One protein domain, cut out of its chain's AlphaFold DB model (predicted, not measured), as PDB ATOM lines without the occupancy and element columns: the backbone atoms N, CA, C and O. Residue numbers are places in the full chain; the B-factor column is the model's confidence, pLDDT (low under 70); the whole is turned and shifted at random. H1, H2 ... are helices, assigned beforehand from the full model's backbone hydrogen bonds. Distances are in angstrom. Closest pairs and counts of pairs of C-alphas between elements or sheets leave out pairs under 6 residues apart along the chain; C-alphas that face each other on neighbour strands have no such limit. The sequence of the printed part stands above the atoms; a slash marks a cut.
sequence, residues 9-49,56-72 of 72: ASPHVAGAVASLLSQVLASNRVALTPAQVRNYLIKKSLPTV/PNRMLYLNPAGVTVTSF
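This is residues 9 to 49 and 56 to 72 of the 72 residues of the protein "Peptidase_S8 domain-containing protein" of Allomyces macrogynus (strain ATCC 38327) (UniProt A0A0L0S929). A long helix, H1, makes the length of one side of the domain; the short link of residues 27 to 33 folds back from its end to a shorter helix, H2, set nearly at a right angle near H1's middle. Residues 56 to 72, with no named element, wind past the two helices. The printed part has 58 residues, with two named helices, H1 then H2, and no named strand: the class is all helix. It is compact, with a radius of gyration of the C-alphas of 11.3 A, and only just elongated, spanning 35 by 23 by 23 A.

H1, residues 9 to 26, and H2, residues 34 to 44, are close but not clearly touching, with one pair of C-alphas within 8 A: those of Val 17 and Val 37, 7.2 A apart. Their lines are about perpendicular, at 74 degrees. In H1 and H2 every O i to N i+4 pair is within hydrogen-bond range.

H1 measures 26.2 A from C-alpha 9 at (30.694, -50.223, -28.103) to C-alpha 26. H2 measures 15.4 A, ending with C-alpha 44 at (23.604, -46.236, -42.825).

The C-alphas farthest apart, of Asn 28 and Val 49, are 35.2 A apart. Residues 50 to 55 are not printed; C-alphas 49 and 56 are 9.3 A apart across this cut. Residues 28 to 29 and 64 to 72 have pLDDT under 70.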
ATOM      1  N   ALA A   9      31.456 -50.357 -26.862       89.19
ATOM      2  CA  ALA A   9      30.694 -50.223 -28.103       89.19
ATOM      3  C   ALA A   9      29.462 -49.315 -27.914       89.19
ATOM      4  O   ALA A   9      29.194 -48.454 -28.752       89.19
ATOM      5  N   SER A  10      28.751 -49.443 -26.790       93.06
ATOM      6  CA  SER A  10      27.587 -48.610 -26.450       93.06
ATOM      7  C   SER A  10      27.852 -47.094 -26.496       93.06
ATOM      8  O   SER A  10      27.082 -46.391 -27.157       93.06
ATOM      9  N   PRO A  11      28.926 -46.548 -25.881       91.44
ATOM     10  CA  PRO A  11      29.209 -45.117 -25.950       91.44
ATOM     11  C   PRO A  11      29.521 -44.624 -27.371       91.44
ATOM     12  O   PRO A  11      29.208 -43.477 -27.677       91.44
ATOM     13  N   HIS A  12      30.040 -45.466 -28.278       92.31
ATOM     14  CA  HIS A  12      30.211 -45.076 -29.686       92.31
ATOM     15  C   HIS A  12      28.862 -44.858 -30.392       92.31
ATOM     16  O   HIS A  12      28.698 -43.880 -31.121       92.31
ATOM     17  N   VAL A  13      27.870 -45.724 -30.145       92.81
ATOM     18  CA  VAL A  13      26.509 -45.554 -30.692       92.81
ATOM     19  C   VAL A  13      25.834 -44.323 -30.088       92.81
ATOM     20  O   VAL A  13      25.229 -43.540 -30.819       92.81
ATOM     21  N   ALA A  14      25.979 -44.108 -28.778       92.06
ATOM     22  CA  ALA A  14      25.450 -42.920 -28.110       92.06
ATOM     23  C   ALA A  14      26.049 -41.622 -28.687       92.06
ATOM     24  O   ALA A  14      25.307 -40.694 -29.009       92.06
ATOM     25  N   GLY A  15      27.369 -41.580 -28.902       89.56
ATOM     26  CA  GLY A  15      28.048 -40.442 -29.527       89.56
ATOM     27  C   GLY A  15      27.592 -40.183 -30.967       89.56
ATOM     28  O   GLY A  15      27.386 -39.033 -31.359       89.56
ATOM     29  N   ALA A  16      27.350 -41.239 -31.746       90.25
ATOM     30  CA  ALA A  16      26.806 -41.121 -33.099       90.25
ATOM     31  C   ALA A  16      25.398 -40.514 -33.126       90.25
ATOM     32  O   ALA A  16      25.123 -39.638 -33.949       90.25
ATOM     33  N   VAL A  17      24.521 -40.944 -32.214       90.25
ATOM     34  CA  VAL A  17      23.176 -40.368 -32.066       90.25
ATOM     35  C   VAL A  17      23.256 -38.902 -31.655       90.25
ATOM     36  O   VAL A  17      22.567 -38.074 -32.245       90.25
ATOM     37  N   ALA A  18      24.112 -38.570 -30.688       90.00
ATOM     38  CA  ALA A  18      24.297 -37.192 -30.246       90.00
ATOM     39  C   ALA A  18      24.757 -36.288 -31.401       90.00
ATOM     40  O   ALA A  18      24.169 -35.235 -31.623       90.00
ATOM     41  N   SER A  19      25.740 -36.730 -32.194       88.62
ATOM     42  CA  SER A  19      26.205 -35.988 -33.373       88.62
ATOM     43  C   SER A  19      25.093 -35.792 -34.410       88.62
ATOM     44  O   SER A  19      24.890 -34.677 -34.892       88.62
ATOM     45  N   LEU A  20      24.318 -36.843 -34.708       86.25
ATOM     46  CA  LEU A  20      23.165 -36.767 -35.610       86.25
ATOM     47  C   LEU A  20      22.130 -35.742 -35.122       86.25
ATOM     48  O   LEU A  20      21.705 -34.888 -35.899       86.25
ATOM     49  N   LEU A  21      21.725 -35.815 -33.852       86.81
ATOM     50  CA  LEU A  21      20.729 -34.904 -33.284       86.81
ATOM     51  C   LEU A  21      21.231 -33.458 -33.286       86.81
ATOM     52  O   LEU A  21      20.501 -32.575 -33.731       86.81
ATOM     53  N   SER A  22      22.484 -33.218 -32.893       85.44
ATOM     54  CA  SER A  22      23.095 -31.885 -32.941       85.44
ATOM     55  C   SER A  22      23.071 -31.280 -34.349       85.44
ATOM     56  O   SER A  22      22.780 -30.097 -34.503       85.44
ATOM     57  N   GLN A  23      23.314 -32.079 -35.389       81.75
ATOM     58  CA  GLN A  23      23.286 -31.604 -36.780       81.75
ATOM     59  C   GLN A  23      21.868 -31.304 -37.282       81.75
ATOM     60  O   GLN A  23      21.658 -30.337 -38.019       81.75
ATOM     61  N   VAL A  24      20.881 -32.102 -36.868       81.12
ATOM     62  CA  VAL A  24      19.463 -31.851 -37.168       81.12
ATOM     63  C   VAL A  24      19.004 -30.549 -36.509       81.12
ATOM     64  O   VAL A  24      18.394 -29.716 -37.181       81.12
ATOM     65  N   LEU A  25      19.367 -30.333 -35.241       79.06
ATOM     66  CA  LEU A  25      19.087 -29.083 -34.529       79.06
ATOM     67  C   LEU A  25      19.766 -27.884 -35.209       79.06
ATOM     68  O   LEU A  25      19.115 -26.870 -35.445       79.06
ATOM     69  N   ALA A  26      21.041 -28.012 -35.595       76.56
ATOM     70  CA  ALA A  26      21.773 -26.957 -36.303       76.56
ATOM     71  C   ALA A  26      21.154 -26.602 -37.669       76.56
ATOM     72  O   ALA A  26      21.283 -25.474 -38.134       76.56
ATOM     73  N   SER A  27      20.446 -27.543 -38.299       74.50
ATOM     74  CA  SER A  27      19.751 -27.338 -39.578       74.50
ATOM     75  C   SER A  27      18.334 -26.758 -39.421       74.50
ATOM     76  O   SER A  27      17.562 -26.782 -40.381       74.50
ATOM     77  N   ASN A  28      17.964 -26.284 -38.222       65.19
ATOM     78  CA  ASN A  28      16.627 -25.786 -37.867       65.19
ATOM     79  C   ASN A  28      15.494 -26.776 -38.226       65.19
ATOM     80  O   ASN A  28      14.398 -26.388 -38.638       65.19
ATOM     81  N   ARG A  29      15.781 -28.082 -38.133       69.31
ATOM     82  CA  ARG A  29      14.837 -29.179 -38.392       69.31
ATOM     83  C   ARG A  29      14.237 -29.677 -37.073       69.31
ATOM     84  O   ARG A  29      14.844 -29.557 -36.012       69.31
ATOM     85  N   VAL A  30      13.056 -30.293 -37.154       75.31
ATOM     86  CA  VAL A  30      12.413 -30.970 -36.015       75.31
ATOM     87  C   VAL A  30      13.309 -32.111 -35.519       75.31
ATOM     88  O   VAL A  30      13.837 -32.880 -36.324       75.31
ATOM     89  N   ALA A  31      13.476 -32.221 -34.198       76.69
ATOM     90  CA  ALA A  31      14.237 -33.302 -33.578       76.69
ATOM     91  C   ALA A  31      13.681 -34.679 -33.987       76.69
ATOM     92  O   ALA A  31      12.470 -34.889 -34.039       76.69
ATOM     93  N   LEU A  32      14.573 -35.628 -34.277       82.38
ATOM     94  CA  LEU A  32      14.182 -36.963 -34.728       82.38
ATOM     95  C   LEU A  32      13.576 -37.786 -33.596       82.38
ATOM     96  O   LEU A  32      14.073 -37.790 -32.469       82.38
ATOM     97  N   THR A  33      12.555 -38.571 -33.926       88.38
ATOM     98  CA  THR A  33      12.020 -39.582 -33.008       88.38
ATOM     99  C   THR A  33      13.013 -40.740 -32.831       88.38
ATOM    100  O   THR A  33      13.780 -41.048 -33.751       88.38
ATOM    101  N   PRO A  34      12.973 -41.472 -31.702       88.94
ATOM    102  CA  PRO A  34      13.837 -42.638 -31.491       88.94
ATOM    103  C   PRO A  34      13.727 -43.694 -32.603       88.94
ATOM    104  O   PRO A  34      14.724 -44.308 -32.986       88.94
ATOM    105  N   ALA A  35      12.531 -43.876 -33.172       90.38
ATOM    106  CA  ALA A  35      12.304 -44.789 -34.289       90.38
ATOM    107  C   ALA A  35      13.019 -44.324 -35.570       90.38
ATOM    108  O   ALA A  35      13.670 -45.129 -36.240       90.38
ATOM    109  N   GLN A  36      12.957 -43.026 -35.886       89.62
ATOM    110  CA  GLN A  36      13.667 -42.447 -37.031       89.62
ATOM    111  C   GLN A  36      15.185 -42.548 -36.860       89.62
ATOM    112  O   GLN A  36      15.873 -42.958 -37.795       89.62
ATOM    113  N   VAL A  37      15.702 -42.260 -35.660       89.25
ATOM    114  CA  VAL A  37      17.131 -42.410 -35.338       89.25
ATOM    115  C   VAL A  37      17.579 -43.857 -35.527       89.25
ATOM    116  O   VAL A  37      18.557 -44.116 -36.231       89.25
ATOM    117  N   ARG A  38      16.840 -44.820 -34.964       90.75
ATOM    118  CA  ARG A  38      17.128 -46.251 -35.129       90.75
ATOM    119  C   ARG A  38      17.176 -46.645 -36.605       90.75
ATOM    120  O   ARG A  38      18.141 -47.273 -37.038       90.75
ATOM    121  N   ASN A  39      16.151 -46.282 -37.372       91.25
ATOM    122  CA  ASN A  39      16.060 -46.640 -38.787       91.25
ATOM    123  C   ASN A  39      17.192 -46.010 -39.601       91.25
ATOM    124  O   ASN A  39      17.783 -46.682 -40.447       91.25
ATOM    125  N   TYR A  40      17.540 -44.757 -39.306       88.38
ATOM    126  CA  TYR A  40      18.658 -44.064 -39.936       88.38
ATOM    127  C   TYR A  40      19.986 -44.795 -39.690       88.38
ATOM    128  O   TYR A  40      20.695 -45.119 -40.645       88.38
ATOM    129  N   LEU A  41      20.295 -45.126 -38.432       89.88
ATOM    130  CA  LEU A  41      21.529 -45.834 -38.076       89.88
ATOM    131  C   LEU A  41      21.607 -47.223 -38.721       89.88
ATOM    132  O   LEU A  41      22.651 -47.601 -39.250       89.88
ATOM    133  N   ILE A  42      20.499 -47.967 -38.738       92.50
ATOM    134  CA  ILE A  42      20.426 -49.282 -39.389       92.50
ATOM    135  C   ILE A  42      20.656 -49.150 -40.900       92.50
ATOM    136  O   ILE A  42      21.423 -49.928 -41.470       92.50
ATOM    137  N   LYS A  43      20.032 -48.165 -41.554       90.31
ATOM    138  CA  LYS A  43      20.153 -47.946 -43.004       90.31
ATOM    139  C   LYS A  43      21.557 -47.500 -43.415       90.31
ATOM    140  O   LYS A  43      21.994 -47.833 -44.510       90.31
ATOM    141  N   LYS A  44      22.247 -46.742 -42.560       89.94
ATOM    142  CA  LYS A  44      23.604 -46.236 -42.825       89.94
ATOM    143  C   LYS A  44      24.719 -47.179 -42.378       89.94
ATOM    144  O   LYS A  44      25.864 -46.945 -42.744       89.94
ATOM    145  N   SER A  45      24.399 -48.217 -41.607       92.38
ATOM    146  CA  SER A  45      25.379 -49.207 -41.163       92.38
ATOM    147  C   SER A  45      26.023 -49.978 -42.321       92.38
ATOM    148  O   SER A  45      25.396 -50.202 -43.357       92.38
ATOM    149  N   LEU A  46      27.270 -50.409 -42.124       92.81
ATOM    150  CA  LEU A  46      28.056 -51.138 -43.121       92.81
ATOM    151  C   LEU A  46      28.134 -52.638 -42.786       92.81
ATOM    152  O   LEU A  46      28.380 -52.984 -41.630       92.81
ATOM    153  N   PRO A  47      27.983 -53.551 -43.758       92.44
ATOM    154  CA  PRO A  47      28.043 -54.993 -43.517       92.44
ATOM    155  C   PRO A  47      29.485 -55.529 -43.537       92.44
ATOM    156  O   PRO A  47      29.833 -56.399 -44.332       92.44
ATOM    157  N   THR A  48      30.351 -54.996 -42.678       93.31
ATOM    158  CA  THR A  48      31.802 -55.263 -42.720       93.31
ATOM    159  C   THR A  48      32.324 -56.142 -41.578       93.31
ATOM    160  O   THR A  48      33.515 -56.460 -41.558       93.31
ATOM    161  N   VAL A  49      31.474 -56.581 -40.641       92.69
ATOM    162  CA  VAL A  49      31.896 -57.478 -39.549       92.69
ATOM    163  C   VAL A  49      32.022 -58.911 -40.067       92.69
ATOM    164  O   VAL A  49      31.127 -59.429 -40.734       92.69
ATOM    165  N   PRO A  56      22.686 -59.688 -37.150       92.06
ATOM    166  CA  PRO A  56      22.739 -58.661 -38.185       92.06
ATOM    167  C   PRO A  56      24.164 -58.124 -38.394       92.06
ATOM    168  O   PRO A  56      24.765 -57.560 -37.481       92.06
ATOM    169  N   ASN A  57      24.684 -58.234 -39.619       94.62
ATOM    170  CA  ASN A  57      25.984 -57.671 -39.988       94.62
ATOM    171  C   ASN A  57      25.868 -56.157 -40.221       94.62
ATOM    172  O   ASN A  57      25.553 -55.712 -41.327       94.62
ATOM    173  N   ARG A  58      26.043 -55.368 -39.154       93.50
ATOM    174  CA  ARG A  58      25.866 -53.909 -39.167       93.50
ATOM    175  C   ARG A  58      26.929 -53.223 -38.310       93.50
ATOM    176  O   ARG A  58      26.847 -53.242 -37.087       93.50
ATOM    177  N   MET A  59      27.898 -52.577 -38.950       92.50
ATOM    178  CA  MET A  59      28.856 -51.672 -38.311       92.50
ATOM    179  C   MET A  59      28.320 -50.251 -38.339       92.50
ATOM    180  O   MET A  59      27.880 -49.770 -39.381       92.50
ATOM    181  N   LEU A  60      28.371 -49.577 -37.194       92.00
ATOM    182  CA  LEU A  60      28.030 -48.164 -37.097       92.00
ATOM    183  C   LEU A  60      28.920 -47.347 -38.041       92.00
ATOM    184  O   LEU A  60      30.139 -47.506 -38.041       92.00
ATOM    185  N   TYR A  61      28.302 -46.459 -38.812       90.69
ATOM    186  CA  TYR A  61      29.002 -45.568 -39.726       90.69
ATOM    187  C   TYR A  61      28.458 -44.149 -39.596       90.69
ATOM    188  O   TYR A  61      27.246 -43.921 -39.594       90.69
ATOM    189  N   LEU A  62      29.383 -43.202 -39.493       83.88
ATOM    190  CA  LEU A  62      29.122 -41.771 -39.501       83.88
ATOM    191  C   LEU A  62      29.832 -41.180 -40.711       83.88
ATOM    192  O   LEU A  62      31.013 -41.447 -40.919       83.88
ATOM    193  N   ASN A  63      29.122 -40.368 -41.492       75.50
ATOM    194  CA  ASN A  63      29.760 -39.612 -42.559       75.50
ATOM    195  C   ASN A  63      30.580 -38.467 -41.931       75.50
ATOM    196  O   ASN A  63      29.979 -37.605 -41.282       75.50
ATOM    197  N   PRO A  64      31.913 -38.421 -42.109       63.38
ATOM    198  CA  PRO A  64      32.752 -37.374 -41.522       63.38
ATOM    199  C   PRO A  64      32.453 -35.974 -42.077       63.38
ATOM    200  O   PRO A  64      32.699 -34.990 -41.389       63.38
ATOM    201  N   ALA A  65      31.857 -35.870 -43.269       62.84
ATOM    202  CA  ALA A  65      31.390 -34.601 -43.839       62.84
ATOM    203  C   ALA A  65      30.047 -34.108 -43.251       62.84
ATOM    204  O   ALA A  65      29.471 -33.140 -43.740       62.84
ATOM    205  N   GLY A  66      29.531 -34.779 -42.218       57.47
ATOM    206  CA  GLY A  66      28.215 -34.522 -41.648       57.47
ATOM    207  C   GLY A  66      27.119 -35.374 -42.288       57.47
ATOM    208  O   GLY A  66      27.224 -35.906 -43.395       57.47
ATOM    209  N   VAL A  67      26.039 -35.545 -41.545       57.69
ATOM    210  CA  VAL A  67      24.792 -36.139 -41.997       57.69
ATOM    211  C   VAL A  67      24.142 -35.149 -42.945       57.69
ATOM    212  O   VAL A  67      23.603 -34.125 -42.534       57.69
ATOM    213  N   THR A  68      24.165 -35.457 -44.237       54.56
ATOM    214  CA  THR A  68      23.325 -34.748 -45.195       54.56
ATOM    215  C   THR A  68      21.873 -35.126 -44.901       54.56
ATOM    216  O   THR A  68      21.404 -36.202 -45.276       54.56
ATOM    217  N   VAL A  69      21.172 -34.261 -44.162       56.94
ATOM    218  CA  VAL A  69      19.742 -34.377 -43.848       56.94
ATOM    219  C   VAL A  69      18.926 -34.008 -45.097       56.94
ATOM    220  O   VAL A  69      18.199 -33.014 -45.122       56.94
ATOM    221  N   THR A  70      19.114 -34.747 -46.192       54.88
ATOM    222  CA  THR A  70      18.474 -34.434 -47.478       54.88
ATOM    223  C   THR A  70      17.106 -35.076 -47.656       54.88
ATOM    224  O   THR A  70      16.350 -34.598 -48.494       54.88
ATOM    225  N   SER A  71      16.729 -36.108 -46.894       46.34
ATOM    226  CA  SER A  71      15.353 -36.643 -46.922       46.34
ATOM    227  C   SER A  71      15.108 -37.593 -45.746       46.34
ATOM    228  O   SER A  71      15.791 -38.616 -45.636       46.34
ATOM    229  N   PHE A  72      14.143 -37.256 -44.893       48.34
ATOM    230  CA  PHE A  72      13.429 -38.213 -44.045       48.34
ATOM    231  C   PHE A  72      12.085 -38.511 -44.691       48.34
ATOM    232  O   PHE A  72      11.500 -37.548 -45.234       48.34
TER     233      PHE A  72